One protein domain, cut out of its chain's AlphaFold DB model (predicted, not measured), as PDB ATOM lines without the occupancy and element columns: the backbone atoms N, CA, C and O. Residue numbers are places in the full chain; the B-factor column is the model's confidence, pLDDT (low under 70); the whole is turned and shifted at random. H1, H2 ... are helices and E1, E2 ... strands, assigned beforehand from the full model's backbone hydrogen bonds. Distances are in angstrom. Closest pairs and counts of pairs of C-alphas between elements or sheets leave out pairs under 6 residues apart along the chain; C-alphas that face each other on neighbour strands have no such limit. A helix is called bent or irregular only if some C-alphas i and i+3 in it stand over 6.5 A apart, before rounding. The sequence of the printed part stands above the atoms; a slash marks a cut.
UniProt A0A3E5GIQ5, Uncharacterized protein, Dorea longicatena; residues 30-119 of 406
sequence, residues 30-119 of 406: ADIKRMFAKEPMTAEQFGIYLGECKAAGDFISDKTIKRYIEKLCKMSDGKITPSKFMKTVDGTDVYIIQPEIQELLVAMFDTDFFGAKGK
ATOM      1  N   ALA A  30     224.234 331.069 207.375       87.56
ATOM      2  CA  ALA A  30     223.345 331.077 206.216       87.56
ATOM      3  C   ALA A  30     222.240 330.010 206.313       87.56
ATOM      4  O   ALA A  30     221.111 330.258 205.892       87.56
ATOM      5  N   ASP A  31     222.540 328.846 206.892       89.00
ATOM      6  CA  ASP A  31     221.550 327.794 207.126       89.00
ATOM      7  C   ASP A  31     220.621 328.163 208.287       89.00
ATOM      8  O   ASP A  31     219.407 328.032 208.167       89.00
ATOM      9  N   ILE A  32     221.176 328.693 209.380       90.31
ATOM     10  CA  ILE A  32     220.422 329.159 210.555       90.31
ATOM     11  C   ILE A  32     219.436 330.270 210.160       90.31
ATOM     12  O   ILE A  32     218.267 330.218 210.526       90.31
ATOM     13  N   LYS A  33     219.865 331.230 209.335       91.06
ATOM     14  CA  LYS A  33     219.008 332.304 208.821       91.06
ATOM     15  C   LYS A  33     217.856 331.785 207.956       91.06
ATOM     16  O   LYS A  33     216.793 332.390 207.945       91.06
ATOM     17  N   ARG A  34     218.035 330.674 207.231       92.44
ATOM     18  CA  ARG A  34     216.947 330.048 206.452       92.44
ATOM     19  C   ARG A  34     215.927 329.326 207.331       92.44
ATOM     20  O   ARG A  34     214.786 329.193 206.900       92.44
ATOM     21  N   MET A  35     216.344 328.866 208.510       92.94
ATOM     22  CA  MET A  35     215.475 328.218 209.497       92.94
ATOM     23  C   MET A  35     214.625 329.217 210.286       92.94
ATOM     24  O   MET A  35     213.544 328.858 210.742       92.94
ATOM     25  N   PHE A  36     215.114 330.444 210.463       93.44
ATOM     26  CA  PHE A  36     214.442 331.468 211.258       93.44
ATOM     27  C   PHE A  36     212.995 331.707 210.792       93.44
ATOM     28  O   PHE A  36     212.737 331.794 209.589       93.44
ATOM     29  N   ALA A  37     212.072 331.766 211.757       90.50
ATOM     30  CA  ALA A  37     210.619 331.873 211.585       90.50
ATOM     31  C   ALA A  37     209.965 330.727 210.775       90.50
ATOM     32  O   ALA A  37     208.808 330.821 210.379       90.50
ATOM     33  N   LYS A  38     210.682 329.619 210.519       93.50
ATOM     34  CA  LYS A  38     210.184 328.484 209.710       93.50
ATOM     35  C   LYS A  38     210.387 327.123 210.359       93.50
ATOM     36  O   LYS A  38     209.549 326.238 210.216       93.50
ATOM     37  N   GLU A  39     211.502 326.937 211.053       94.62
ATOM     38  CA  GLU A  39     211.878 325.678 211.690       94.62
ATOM     39  C   GLU A  39     212.215 325.895 213.171       94.62
ATOM     40  O   GLU A  39     212.757 326.942 213.537       94.62
ATOM     41  N   PRO A  40     211.913 324.925 214.053       93.81
ATOM     42  CA  PRO A  40     212.323 325.009 215.446       93.81
ATOM     43  C   PRO A  40     213.847 325.112 215.568       93.81
ATOM     44  O   PRO A  40     214.587 324.389 214.899       93.81
ATOM     45  N   MET A  41     214.314 325.979 216.464       94.81
ATOM     46  CA  MET A  41     215.740 326.231 216.676       94.81
ATOM     47  C   MET A  41     216.166 325.807 218.078       94.81
ATOM     48  O   MET A  41     215.445 326.015 219.055       94.81
ATOM     49  N   THR A  42     217.364 325.238 218.205       93.75
ATOM     50  CA  THR A  42     217.978 325.038 219.524       93.75
ATOM     51  C   THR A  42     218.407 326.380 220.120       93.75
ATOM     52  O   THR A  42     218.636 327.352 219.398       93.75
ATOM     53  N   ALA A  43     218.586 326.437 221.443       92.88
ATOM     54  CA  ALA A  43     219.115 327.635 222.107       92.88
ATOM     55  C   ALA A  43     220.471 328.103 221.535       92.88
ATOM     56  O   ALA A  43     220.731 329.300 221.488       92.88
ATOM     57  N   GLU A  44     221.321 327.178 221.080       92.19
ATOM     58  CA  GLU A  44     222.593 327.502 220.421       92.19
ATOM     59  C   GLU A  44     222.370 328.156 219.050       92.19
ATOM     60  O   GLU A  44     222.909 329.225 218.785       92.19
ATOM     61  N   GLN A  45     221.530 327.556 218.198       93.88
ATOM     62  CA  GLN A  45     221.213 328.101 216.871       93.88
ATOM     63  C   GLN A  45     220.573 329.486 216.971       93.88
ATOM     64  O   GLN A  45     220.928 330.392 216.220       93.88
ATOM     65  N   PHE A  46     219.649 329.659 217.917       94.38
ATOM     66  CA  PHE A  46     219.000 330.941 218.160       94.38
ATOM     67  C   PHE A  46     219.977 331.979 218.725       94.38
ATOM     68  O   PHE A  46     219.928 333.140 218.331       94.38
ATOM     69  N   GLY A  47     220.908 331.564 219.592       92.38
ATOM     70  CA  GLY A  47     221.993 332.418 220.080       92.38
ATOM     71  C   GLY A  47     222.895 332.927 218.955       92.38
ATOM     72  O   GLY A  47     223.202 334.116 218.919       92.38
ATOM     73  N   ILE A  48     223.247 332.064 217.996       91.81
ATOM     74  CA  ILE A  48     224.004 332.461 216.799       91.81
ATOM     75  C   ILE A  48     223.211 333.483 215.972       91.81
ATOM     76  O   ILE A  48     223.777 334.493 215.566       91.81
ATOM     77  N   TYR A  49     221.911 333.255 215.750       93.12
ATOM     78  CA  TYR A  49     221.074 334.196 215.001       93.12
ATOM     79  C   TYR A  49     220.986 335.566 215.685       93.12
ATOM     80  O   TYR A  49     221.282 336.584 215.069       93.12
ATOM     81  N   LEU A  50     220.640 335.581 216.976       90.94
ATOM     82  CA  LEU A  50     220.513 336.807 217.760       90.94
ATOM     83  C   LEU A  50     221.841 337.574 217.846       90.94
ATOM     84  O   LEU A  50     221.834 338.801 217.831       90.94
ATOM     85  N   GLY A  51     222.972 336.869 217.936       88.06
ATOM     86  CA  GLY A  51     224.300 337.480 217.989       88.06
ATOM     87  C   GLY A  51     224.634 338.316 216.753       88.06
ATOM     88  O   GLY A  51     225.194 339.400 216.889       88.06
ATOM     89  N   GLU A  52     224.225 337.848 215.572       87.38
ATOM     90  CA  GLU A  52     224.391 338.553 214.292       87.38
ATOM     91  C   GLU A  52     223.398 339.712 214.113       87.38
ATOM     92  O   GLU A  52     223.680 340.651 213.372       87.38
ATOM     93  N   CYS A  53     222.242 339.678 214.789       83.06
ATOM     94  CA  CYS A  53     221.319 340.817 214.825       83.06
ATOM     95  C   CYS A  53     221.895 341.996 215.620       83.06
ATOM     96  O   CYS A  53     221.690 343.147 215.234       83.06
ATOM     97  N   LYS A  54     222.650 341.719 216.694       77.06
ATOM     98  CA  LYS A  54     223.232 342.767 217.538       77.06
ATOM     99  C   LYS A  54     224.307 343.529 216.771       77.06
ATOM    100  O   LYS A  54     225.222 342.929 216.214       77.06
ATOM    101  N   ALA A  55     224.288 344.860 216.860       60.41
ATOM    102  CA  ALA A  55     225.217 345.751 216.152       60.41
ATOM    103  C   ALA A  55     226.723 345.452 216.365       60.41
ATOM    104  O   ALA A  55     227.553 345.888 215.571       60.41
ATOM    105  N   ALA A  56     227.089 344.727 217.428       61.28
ATOM    106  CA  ALA A  56     228.468 344.349 217.737       61.28
ATOM    107  C   ALA A  56     228.870 342.929 217.282       61.28
ATOM    108  O   ALA A  56     230.037 342.573 217.450       61.28
ATOM    109  N   GLY A  57     227.953 342.122 216.729       63.28
ATOM    110  CA  GLY A  57     228.223 340.710 216.432       63.28
ATOM    111  C   GLY A  57     228.551 339.924 217.706       63.28
ATOM    112  O   GLY A  57     229.589 339.267 217.799       63.28
ATOM    113  N   ASP A  58     227.716 340.068 218.738       75.44
ATOM    114  CA  ASP A  58     227.992 339.515 220.065       75.44
ATOM    115  C   ASP A  58     227.881 337.982 220.061       75.44
ATOM    116  O   ASP A  58     226.895 337.407 219.603       75.44
ATOM    117  N   PHE A  59     228.850 337.290 220.666       81.69
ATOM    118  CA  PHE A  59     228.714 335.854 220.916       81.69
ATOM    119  C   PHE A  59     227.679 335.598 222.022       81.69
ATOM    120  O   PHE A  59     227.927 335.855 223.206       81.69
ATOM    121  N   ILE A  60     226.526 335.039 221.649       87.12
ATOM    122  CA  ILE A  60     225.452 334.697 222.584       87.12
ATOM    123  C   ILE A  60     225.394 333.179 222.768       87.12
ATOM    124  O   ILE A  60     224.892 332.439 221.927       87.12
ATOM    125  N   SER A  61     225.903 332.716 223.912       88.81
ATOM    126  CA  SER A  61     225.889 331.291 224.272       88.81
ATOM    127  C   SER A  61     224.475 330.746 224.522       88.81
ATOM    128  O   SER A  61     223.576 331.481 224.940       88.81
ATOM    129  N   ASP A  62     224.305 329.427 224.401       89.75
ATOM    130  CA  ASP A  62     223.075 328.714 224.778       89.75
ATOM    131  C   ASP A  62     222.661 329.008 226.236       89.75
ATOM    132  O   ASP A  62     221.484 329.197 226.546       89.75
ATOM    133  N   LYS A  63     223.642 329.118 227.142       91.00
ATOM    134  CA  LYS A  63     223.462 329.484 228.550       91.00
ATOM    135  C   LYS A  63     222.896 330.892 228.705       91.00
ATOM    136  O   LYS A  63     222.112 331.135 229.624       91.00
ATOM    137  N   THR A  64     223.280 331.818 227.830       90.69
ATOM    138  CA  THR A  64     222.730 333.179 227.804       90.69
ATOM    139  C   THR A  64     221.270 333.158 227.359       90.69
ATOM    140  O   THR A  64     220.432 333.735 228.046       90.69
ATOM    141  N   ILE A  65     220.944 332.420 226.293       92.75
ATOM    142  CA  ILE A  65     219.559 332.272 225.818       92.75
ATOM    143  C   ILE A  65     218.661 331.647 226.890       92.75
ATOM    144  O   ILE A  65     217.593 332.181 227.181       92.75
ATOM    145  N   LYS A  66     219.116 330.584 227.564       92.75
ATOM    146  CA  LYS A  66     218.389 329.972 228.692       92.75
ATOM    147  C   LYS A  66     218.087 330.990 229.798       92.75
ATOM    148  O   LYS A  66     216.955 331.078 230.262       92.75
ATOM    149  N   ARG A  67     219.062 331.831 230.166       91.56
ATOM    150  CA  ARG A  67     218.861 332.916 231.148       91.56
ATOM    151  C   ARG A  67     217.857 333.967 230.673       91.56
ATOM    152  O   ARG A  67     217.123 334.509 231.499       91.56
ATOM    153  N   TYR A  68     217.833 334.286 229.381       92.50
ATOM    154  CA  TYR A  68     216.863 335.232 228.822       92.50
ATOM    155  C   TYR A  68     215.449 334.658 228.868       92.50
ATOM    156  O   TYR A  68     214.544 335.347 229.332       92.50
ATOM    157  N   ILE A  69     215.278 333.380 228.523       93.19
ATOM    158  CA  ILE A  69     213.999 332.669 228.652       93.19
ATOM    159  C   ILE A  69     213.543 332.620 230.115       93.19
ATOM    160  O   ILE A  69     212.398 332.954 230.410       93.19
ATOM    161  N   GLU A  70     214.423 332.290 231.065       91.44
ATOM    162  CA  GLU A  70     214.088 332.320 232.498       91.44
ATOM    163  C   GLU A  70     213.636 333.712 232.959       91.44
ATOM    164  O   GLU A  70     212.707 333.844 233.759       91.44
ATOM    165  N   LYS A  71     214.298 334.764 232.467       91.25
ATOM    166  CA  LYS A  71     213.934 336.148 232.771       91.25
ATOM    167  C   LYS A  71     212.583 336.520 232.152       91.25
ATOM    168  O   LYS A  71     211.772 337.116 232.855       91.25
ATOM    169  N   LEU A  72     212.318 336.127 230.906       92.50
ATOM    170  CA  LEU A  72     211.018 336.282 230.247       92.50
ATOM    171  C   LEU A  72     209.905 335.593 231.048       92.50
ATOM    172  O   LEU A  72     208.906 336.229 231.370       92.50
ATOM    173  N   CYS A  73     210.110 334.337 231.452       92.56
ATOM    174  CA  CYS A  73     209.139 333.584 232.252       92.56
ATOM    175  C   CYS A  73     208.813 334.314 233.566       92.56
ATOM    176  O   CYS A  73     207.646 334.461 233.920       92.56
ATOM    177  N   LYS A  74     209.826 334.856 234.257       90.25
ATOM    178  CA  LYS A  74     209.623 335.666 235.474       90.25
ATOM    179  C   LYS A  74     208.849 336.956 235.207       90.25
ATOM    180  O   LYS A  74     208.035 337.350 236.030       90.25
ATOM    181  N   MET A  75     209.117 337.625 234.087       88.19
ATOM    182  CA  MET A  75     208.404 338.849 233.702       88.19
ATOM    183  C   MET A  75     206.954 338.584 233.305       88.19
ATOM    184  O   MET A  75     206.120 339.466 233.471       88.19
ATOM    185  N   SER A  76     206.666 337.382 232.804       89.56
ATOM    186  CA  SER A  76     205.332 336.986 232.350       89.56
ATOM    187  C   SER A  76     204.332 336.708 233.471       89.56
ATOM    188  O   SER A  76     203.174 336.425 233.181       89.56
ATOM    189  N   ASP A  77     204.777 336.754 234.730       86.31
ATOM    190  CA  ASP A  77     203.954 336.465 235.908       86.31
ATOM    191  C   ASP A  77     203.211 335.117 235.804       86.31
ATOM    192  O   ASP A  77     202.032 334.984 236.113       86.31
ATOM    193  N   GLY A  78     203.913 334.099 235.290       87.69
ATOM    194  CA  GLY A  78     203.394 332.736 235.153       87.69
ATOM    195  C   GLY A  78     202.657 332.429 233.847       87.69
ATOM    196  O   GLY A  78     202.392 331.255 233.601       87.69
ATOM    197  N   LYS A  79     202.396 333.420 232.979       90.25
ATOM    198  CA  LYS A  79     201.794 333.192 231.646       90.25
ATOM    199  C   LYS A  79     202.666 332.306 230.754       90.25
ATOM    200  O   LYS A  79     202.171 331.465 230.015       90.25
ATOM    201  N   ILE A  80     203.985 332.468 230.859       94.06
ATOM    202  CA  ILE A  80     204.973 331.699 230.107       94.06
ATOM    203  C   ILE A  80     205.825 330.894 231.091       94.06
ATOM    204  O   ILE A  80     206.458 331.446 231.995       94.06
ATOM    205  N   THR A  81     205.888 329.578 230.887       92.94
ATOM    206  CA  THR A  81     206.689 328.665 231.712       92.94
ATOM    207  C   THR A  81     207.876 328.093 230.934       92.94
ATOM    208  O   THR A  81     207.761 327.853 229.730       92.94
ATOM    209  N   PRO A  82     209.007 327.772 231.597       90.81
ATOM    210  CA  PRO A  82     210.165 327.175 230.925       90.81
ATOM    211  C   PRO A  82     209.839 325.881 230.170       90.81
ATOM    212  O   PRO A  82     210.419 325.619 229.122       90.81
ATOM    213  N   SER A  83     208.866 325.103 230.657       90.00
ATOM    214  CA  SER A  83     208.403 323.870 230.009       90.00
ATOM    215  C   SER A  83     207.904 324.079 228.577       90.00
ATOM    216  O   SER A  83     208.054 323.176 227.762       90.00
ATOM    217  N   LYS A  84     207.385 325.268 228.231       90.25
ATOM    218  CA  LYS A  84     206.976 325.610 226.857       90.25
ATOM    219  C   LYS A  84     208.152 325.655 225.873       90.25
ATOM    220  O   LYS A  84     207.942 325.557 224.671       90.25
ATOM    221  N   PHE A  85     209.378 325.760 226.383       92.44
ATOM    222  CA  PHE A  85     210.607 325.772 225.594       92.44
ATOM    223  C   PHE A  85     211.378 324.457 225.668       92.44
ATOM    224  O   PHE A  85     212.425 324.363 225.041       92.44
ATOM    225  N   MET A  86     210.932 323.455 226.431       91.50
ATOM    226  CA  MET A  86     211.688 322.214 226.627       91.50
ATOM    227  C   MET A  86     211.047 321.051 225.871       91.50
ATOM    228  O   MET A  86     209.842 320.822 225.959       91.50
ATOM    229  N   LYS A  87     211.866 320.288 225.145       88.56
ATOM    230  CA  LYS A  87     211.488 318.993 224.566       88.56
ATOM    231  C   LYS A  87     212.530 317.952 224.959       88.56
ATOM    232  O   LYS A  87     213.731 318.213 224.870       88.56
ATOM    233  N   THR A  88     212.071 316.773 225.360       85.38
ATOM    234  CA  THR A  88     212.950 315.633 225.626       85.38
ATOM    235  C   THR A  88     213.376 315.020 224.294       85.38
ATOM    236  O   THR A  88     212.549 314.496 223.548       85.38
ATOM    237  N   VAL A  89     214.668 315.096 223.990       79.25
ATOM    238  CA  VAL A  89     215.291 314.488 222.809       79.25
ATOM    239  C   VAL A  89     216.288 313.456 223.316       79.25
ATOM    240  O   VAL A  89     217.167 313.785 224.108       79.25
ATOM    241  N   ASP A  90     216.111 312.193 222.925       79.00
ATOM    242  CA  ASP A  90     216.976 311.078 223.338       79.00
ATOM    243  C   ASP A  90     217.187 310.980 224.867       79.00
ATOM    244  O   ASP A  90     218.276 310.693 225.358       79.00
ATOM    245  N   GLY A  91     216.130 311.255 225.642       79.50
ATOM    246  CA  GLY A  91     216.154 311.211 227.111       79.50
ATOM    247  C   GLY A  91     216.792 312.429 227.793       79.50
ATOM    248  O   GLY A  91     216.905 312.436 229.015       79.50
ATOM    249  N   THR A  92     217.188 313.455 227.032       83.31
ATOM    250  CA  THR A  92     217.736 314.716 227.552       83.31
ATOM    251  C   THR A  92     216.797 315.875 227.233       83.31
ATOM    252  O   THR A  92     216.362 316.029 226.094       83.31
ATOM    253  N   ASP A  93     216.505 316.721 228.218       84.06
ATOM    254  CA  ASP A  93     215.689 317.913 227.985       84.06
ATOM    255  C   ASP A  93     216.511 319.018 227.321       84.06
ATOM    256  O   ASP A  93     217.503 319.515 227.864       84.06
ATOM    257  N   VAL A  94     216.073 319.419 226.131       87.44
ATOM    258  CA  VAL A  94     216.730 320.438 225.316       87.44
ATOM    259  C   VAL A  94     215.791 321.622 225.131       87.44
ATOM    260  O   VAL A  94     214.588 321.458 224.929       87.44
ATOM    261  N   TYR A  95     216.355 322.832 225.184       92.00
ATOM    262  CA  TYR A  95     215.622 324.051 224.862       92.00
ATOM    263  C   TYR A  95     215.429 324.170 223.347       92.00
ATOM    264  O   TYR A  95     216.411 324.289 222.608       92.00
ATOM    265  N   ILE A  96     214.171 324.158 222.910       93.31
ATOM    266  CA  ILE A  96     213.742 324.293 221.519       93.31
ATOM    267  C   ILE A  96     212.763 325.463 221.408       93.31
ATOM    268  O   ILE A  96     211.654 325.428 221.944       93.31
ATOM    269  N   ILE A  97     213.172 326.483 220.662       95.44
ATOM    270  CA  ILE A  97     212.399 327.693 220.399       95.44
ATOM    271  C   ILE A  97     211.570 327.463 219.135       95.44
ATOM    272  O   ILE A  97     212.126 327.220 218.059       95.44
ATOM    273  N   GLN A  98     210.244 327.493 219.279       94.19
ATOM    274  CA  GLN A  98     209.326 327.242 218.166       94.19
ATOM    275  C   GLN A  98     209.310 328.428 217.183       94.19
ATOM    276  O   GLN A  98     209.483 329.560 217.643       94.19
ATOM    277  N   PRO A  99     209.143 328.186 215.868       94.38
ATOM    278  CA  PRO A  99     209.167 329.216 214.823       94.38
ATOM    279  C   PRO A  99     208.316 330.445 215.129       94.38
ATOM    280  O   PRO A  99     208.785 331.565 214.970       94.38
ATOM    281  N   GLU A 100     207.107 330.218 215.638       93.19
ATOM    282  CA  GLU A 100     206.028 331.203 215.749       93.19
ATOM    283  C   GLU A 100     206.351 332.323 216.747       93.19
ATOM    284  O   GLU A 100     205.717 333.369 216.745       93.19
ATOM    285  N   ILE A 101     207.348 332.120 217.614       94.56
ATOM    286  CA  ILE A 101     207.766 333.105 218.619       94.56
ATOM    287  C   ILE A 101     209.195 333.607 218.410       94.56
ATOM    288  O   ILE A 101     209.662 334.440 219.186       94.56
ATOM    289  N   GLN A 102     209.922 333.106 217.406       95.75
ATOM    290  CA  GLN A 102     211.335 333.452 217.211       95.75
ATOM    291  C   GLN A 102     211.525 334.954 216.976       95.75
ATOM    292  O   GLN A 102     212.406 335.549 217.596       95.75
ATOM    293  N   GLU A 103     210.678 335.571 216.153       95.12
ATOM    294  CA  GLU A 103     210.727 337.005 215.839       95.12
ATOM    295  C   GLU A 103     210.465 337.873 217.073       95.12
ATOM    296  O   GLU A 103     211.254 338.767 217.386       95.12
ATOM    297  N   LEU A 104     209.432 337.539 217.850       95.81
ATOM    298  CA  LEU A 104     209.103 338.226 219.102       95.81
ATOM    299  C   LEU A 104     210.234 338.114 220.129       95.81
ATOM    300  O   LEU A 104     210.567 339.087 220.805       95.81
ATOM    301  N   LEU A 105     210.865 336.942 220.238       95.44
ATOM    302  CA  LEU A 105     212.001 336.752 221.136       95.44
ATOM    303  C   LEU A 105     213.232 337.534 220.686       95.44
ATOM    304  O   LEU A 105     213.932 338.065 221.546       95.44
ATOM    305  N   VAL A 106     213.502 337.633 219.379       94.38
ATOM    306  CA  VAL A 106     214.573 338.504 218.869       94.38
ATOM    307  C   VAL A 106     214.261 339.953 219.219       94.38
ATOM    308  O   VAL A 106     215.094 340.599 219.852       94.38
ATOM    309  N   ALA A 107     213.043 340.423 218.938       93.88
ATOM    310  CA  ALA A 107     212.636 341.788 219.249       93.88
ATOM    311  C   ALA A 107     212.766 342.123 220.747       93.88
ATOM    312  O   ALA A 107     213.184 343.221 221.108       93.88
ATOM    313  N   MET A 108     212.473 341.169 221.638       92.44
ATOM    314  CA  MET A 108     212.642 341.351 223.083       92.44
ATOM    315  C   MET A 108     214.100 341.256 223.555       92.44
ATOM    316  O   MET A 108     214.518 342.004 224.446       92.44
ATOM    317  N   PHE A 109     214.868 340.295 223.032       91.38
ATOM    318  CA  PHE A 109     216.215 339.991 223.524       91.38
ATOM    319  C   PHE A 109     217.298 340.866 222.898       91.38
ATOM    320  O   PHE A 109     218.382 341.006 223.485       91.38
ATOM    321  N   ASP A 110     217.017 341.495 221.759       89.00
ATOM    322  CA  ASP A 110     217.874 342.524 221.185       89.00
ATOM    323  C   ASP A 110     217.626 343.904 221.804       89.00
ATOM    324  O   ASP A 110     217.341 344.896 221.148       89.00
ATOM    325  N   THR A 111     217.691 343.949 223.132       85.94
ATOM    326  CA  THR A 111     217.574 345.184 223.905       85.94
ATOM    327  C   THR A 111     218.692 345.255 224.931       85.94
ATOM    328  O   THR A 111     219.219 344.227 225.379       85.94
ATOM    329  N   ASP A 112     219.009 346.465 225.392       77.69
ATOM    330  CA  ASP A 112     219.989 346.666 226.470       77.69
ATOM    331  C   ASP A 112     219.558 345.974 227.774       77.69
ATOM    332  O   ASP A 112     220.370 345.626 228.635       77.69
ATOM    333  N   PHE A 113     218.254 345.731 227.922       74.88
ATOM    334  CA  PHE A 113     217.690 345.041 229.070       74.88
ATOM    335  C   PHE A 113     218.035 343.546 229.099       74.88
ATOM    336  O   PHE A 113     218.104 342.958 230.186       74.88
ATOM    337  N   PHE A 114     218.289 342.923 227.948       75.38
ATOM    338  CA  PHE A 114     218.741 341.537 227.818       75.38
ATOM    339  C   PHE A 114     220.194 341.502 227.293       75.38
ATOM    340  O   PHE A 114     220.490 340.927 226.249       75.38
ATOM    341  N   GLY A 115     221.125 342.121 228.035       60.88
ATOM    342  CA  GLY A 115     222.557 342.205 227.705       60.88
ATOM    343  C   GLY A 115     223.493 342.017 228.910       60.88
ATOM    344  O   GLY A 115     223.108 342.212 230.064       60.88
ATOM    345  N   ALA A 116     224.749 341.628 228.650       46.97
ATOM    346  CA  ALA A 116     225.770 341.364 229.677       46.97
ATOM    347  C   ALA A 116     226.415 342.636 230.272       46.97
ATOM    348  O   ALA A 116     227.062 342.571 231.322       46.97
ATOM    349  N   LYS A 117     226.239 343.803 229.642       45.41
ATOM    350  CA  LYS A 117     226.834 345.063 230.102       45.41
ATOM    351  C   LYS A 117     225.869 345.851 230.976       45.41
ATOM    352  O   LYS A 117     225.232 346.789 230.530       45.41
ATOM    353  N   GLY A 118     225.885 345.493 232.257       42.66
ATOM    354  CA  GLY A 118     225.536 346.394 233.347       42.66
ATOM    355  C   GLY A 118     224.040 346.612 233.514       42.66
ATOM    356  O   GLY A 118     223.346 347.078 232.624       42.66
ATOM    357  N   LYS A 119     223.551 346.340 234.725       47.50
ATOM    358  CA  LYS A 119     222.282 346.900 235.189       47.50
ATOM    359  C   LYS A 119     222.282 348.386 234.819       47.50
ATOM    360  O   LYS A 119     223.159 349.100 235.317       47.50
TER     361      LYS A 119
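What this domain is: This is residues 30 to 119 of the 406 residues of an uncharacterized protein of Dorea longicatena (UniProt A0A3E5GIQ5). Three helices at steep angles to each other, H2, H3 and H5, make the body: H2 and H3 meet in a corner near Glu 44 and Asp 62, and H5 comes close to both. The hairpin of E1 and E2 reaches away from this body to its turn at Asp 90, with short H4 just before it, while H1 packs on H2 on the side away from H3. The printed part has 90 residues, with named elements in the order H1, H2, H3, H4, E1, E2, H5; the sheet E1 - E2 is antiparallel and the class is mostly helix. It is compact, with a radius of gyration of the C-alphas of 12.8 A and spans of 36 by 35 by 21 A.

How they stand to each other: H1, residues 30 to 35, touches H2, residues 43 to 53, with Ile 32 and Gln 45 closest, C-alphas 6.5 A apart; they run opposite ways at a steep tilt of 65 degrees. H3, residues 62 to 75, touches H2 with its residues 62 to 66 alone, about perpendicular at 88 degrees, the closest C-alphas being those of Glu 44 and Asp 62, 4.5 A apart. H3 only just touches H4, residues 82 to 85, with 3 pairs of C-alphas within 8 A, made by H3's residues 69 to 73 alone; the closest are those of Cys 73 and Pro 82, 6.6 A apart. E1, residues 86 to 89, and E2, residues 92 to 97, form an antiparallel hairpin, with N 87 and O 94 at 3.0 A and N 94 and O 87 at 2.9 A, within hydrogen-bond range. Residues 41 to 42 pair briefly with residues 96 to 97 of E2, antiparallel. H5, residues 99 to 109, is close to but not clearly touching H2, with the C-alphas of Leu 50 and Val 106 closest at 6.3 A, and likewise H3, with those of Tyr 68 and Phe 109 closest at 7.2 A. H1 and H3 are apart. Each O i to N i+4 pair is within hydrogen-bond range in H1, H2 and H3, against 5 of 7 in H5; H4 is too short for such a pair.

Where its parts are: H1 begins at C-alpha 30, (223.345, 331.077, 206.216), and is 9.0 A long from first to last C-alpha. H2 measures 15.2 A, H3 19.9 A, H4 5.5 A, E1 9.3 A and E2 15.7 A. H3 begins at C-alpha 62, (223.075, 328.714, 224.778). H5, 15.5 A long, ends at C-alpha 109, (216.215, 339.991, 223.524); it is irregular, with C-alphas 100 and 103 7.5 A apart.

The domain as a whole: The two C-alphas farthest apart, those of Asp 90 and Lys 119, are 38.1 A apart. The printed part has no cut, and no link between named elements is long. Mean pLDDT of the printed part is 86.6; residues 55 to 57 and 115 to 119 are under 70.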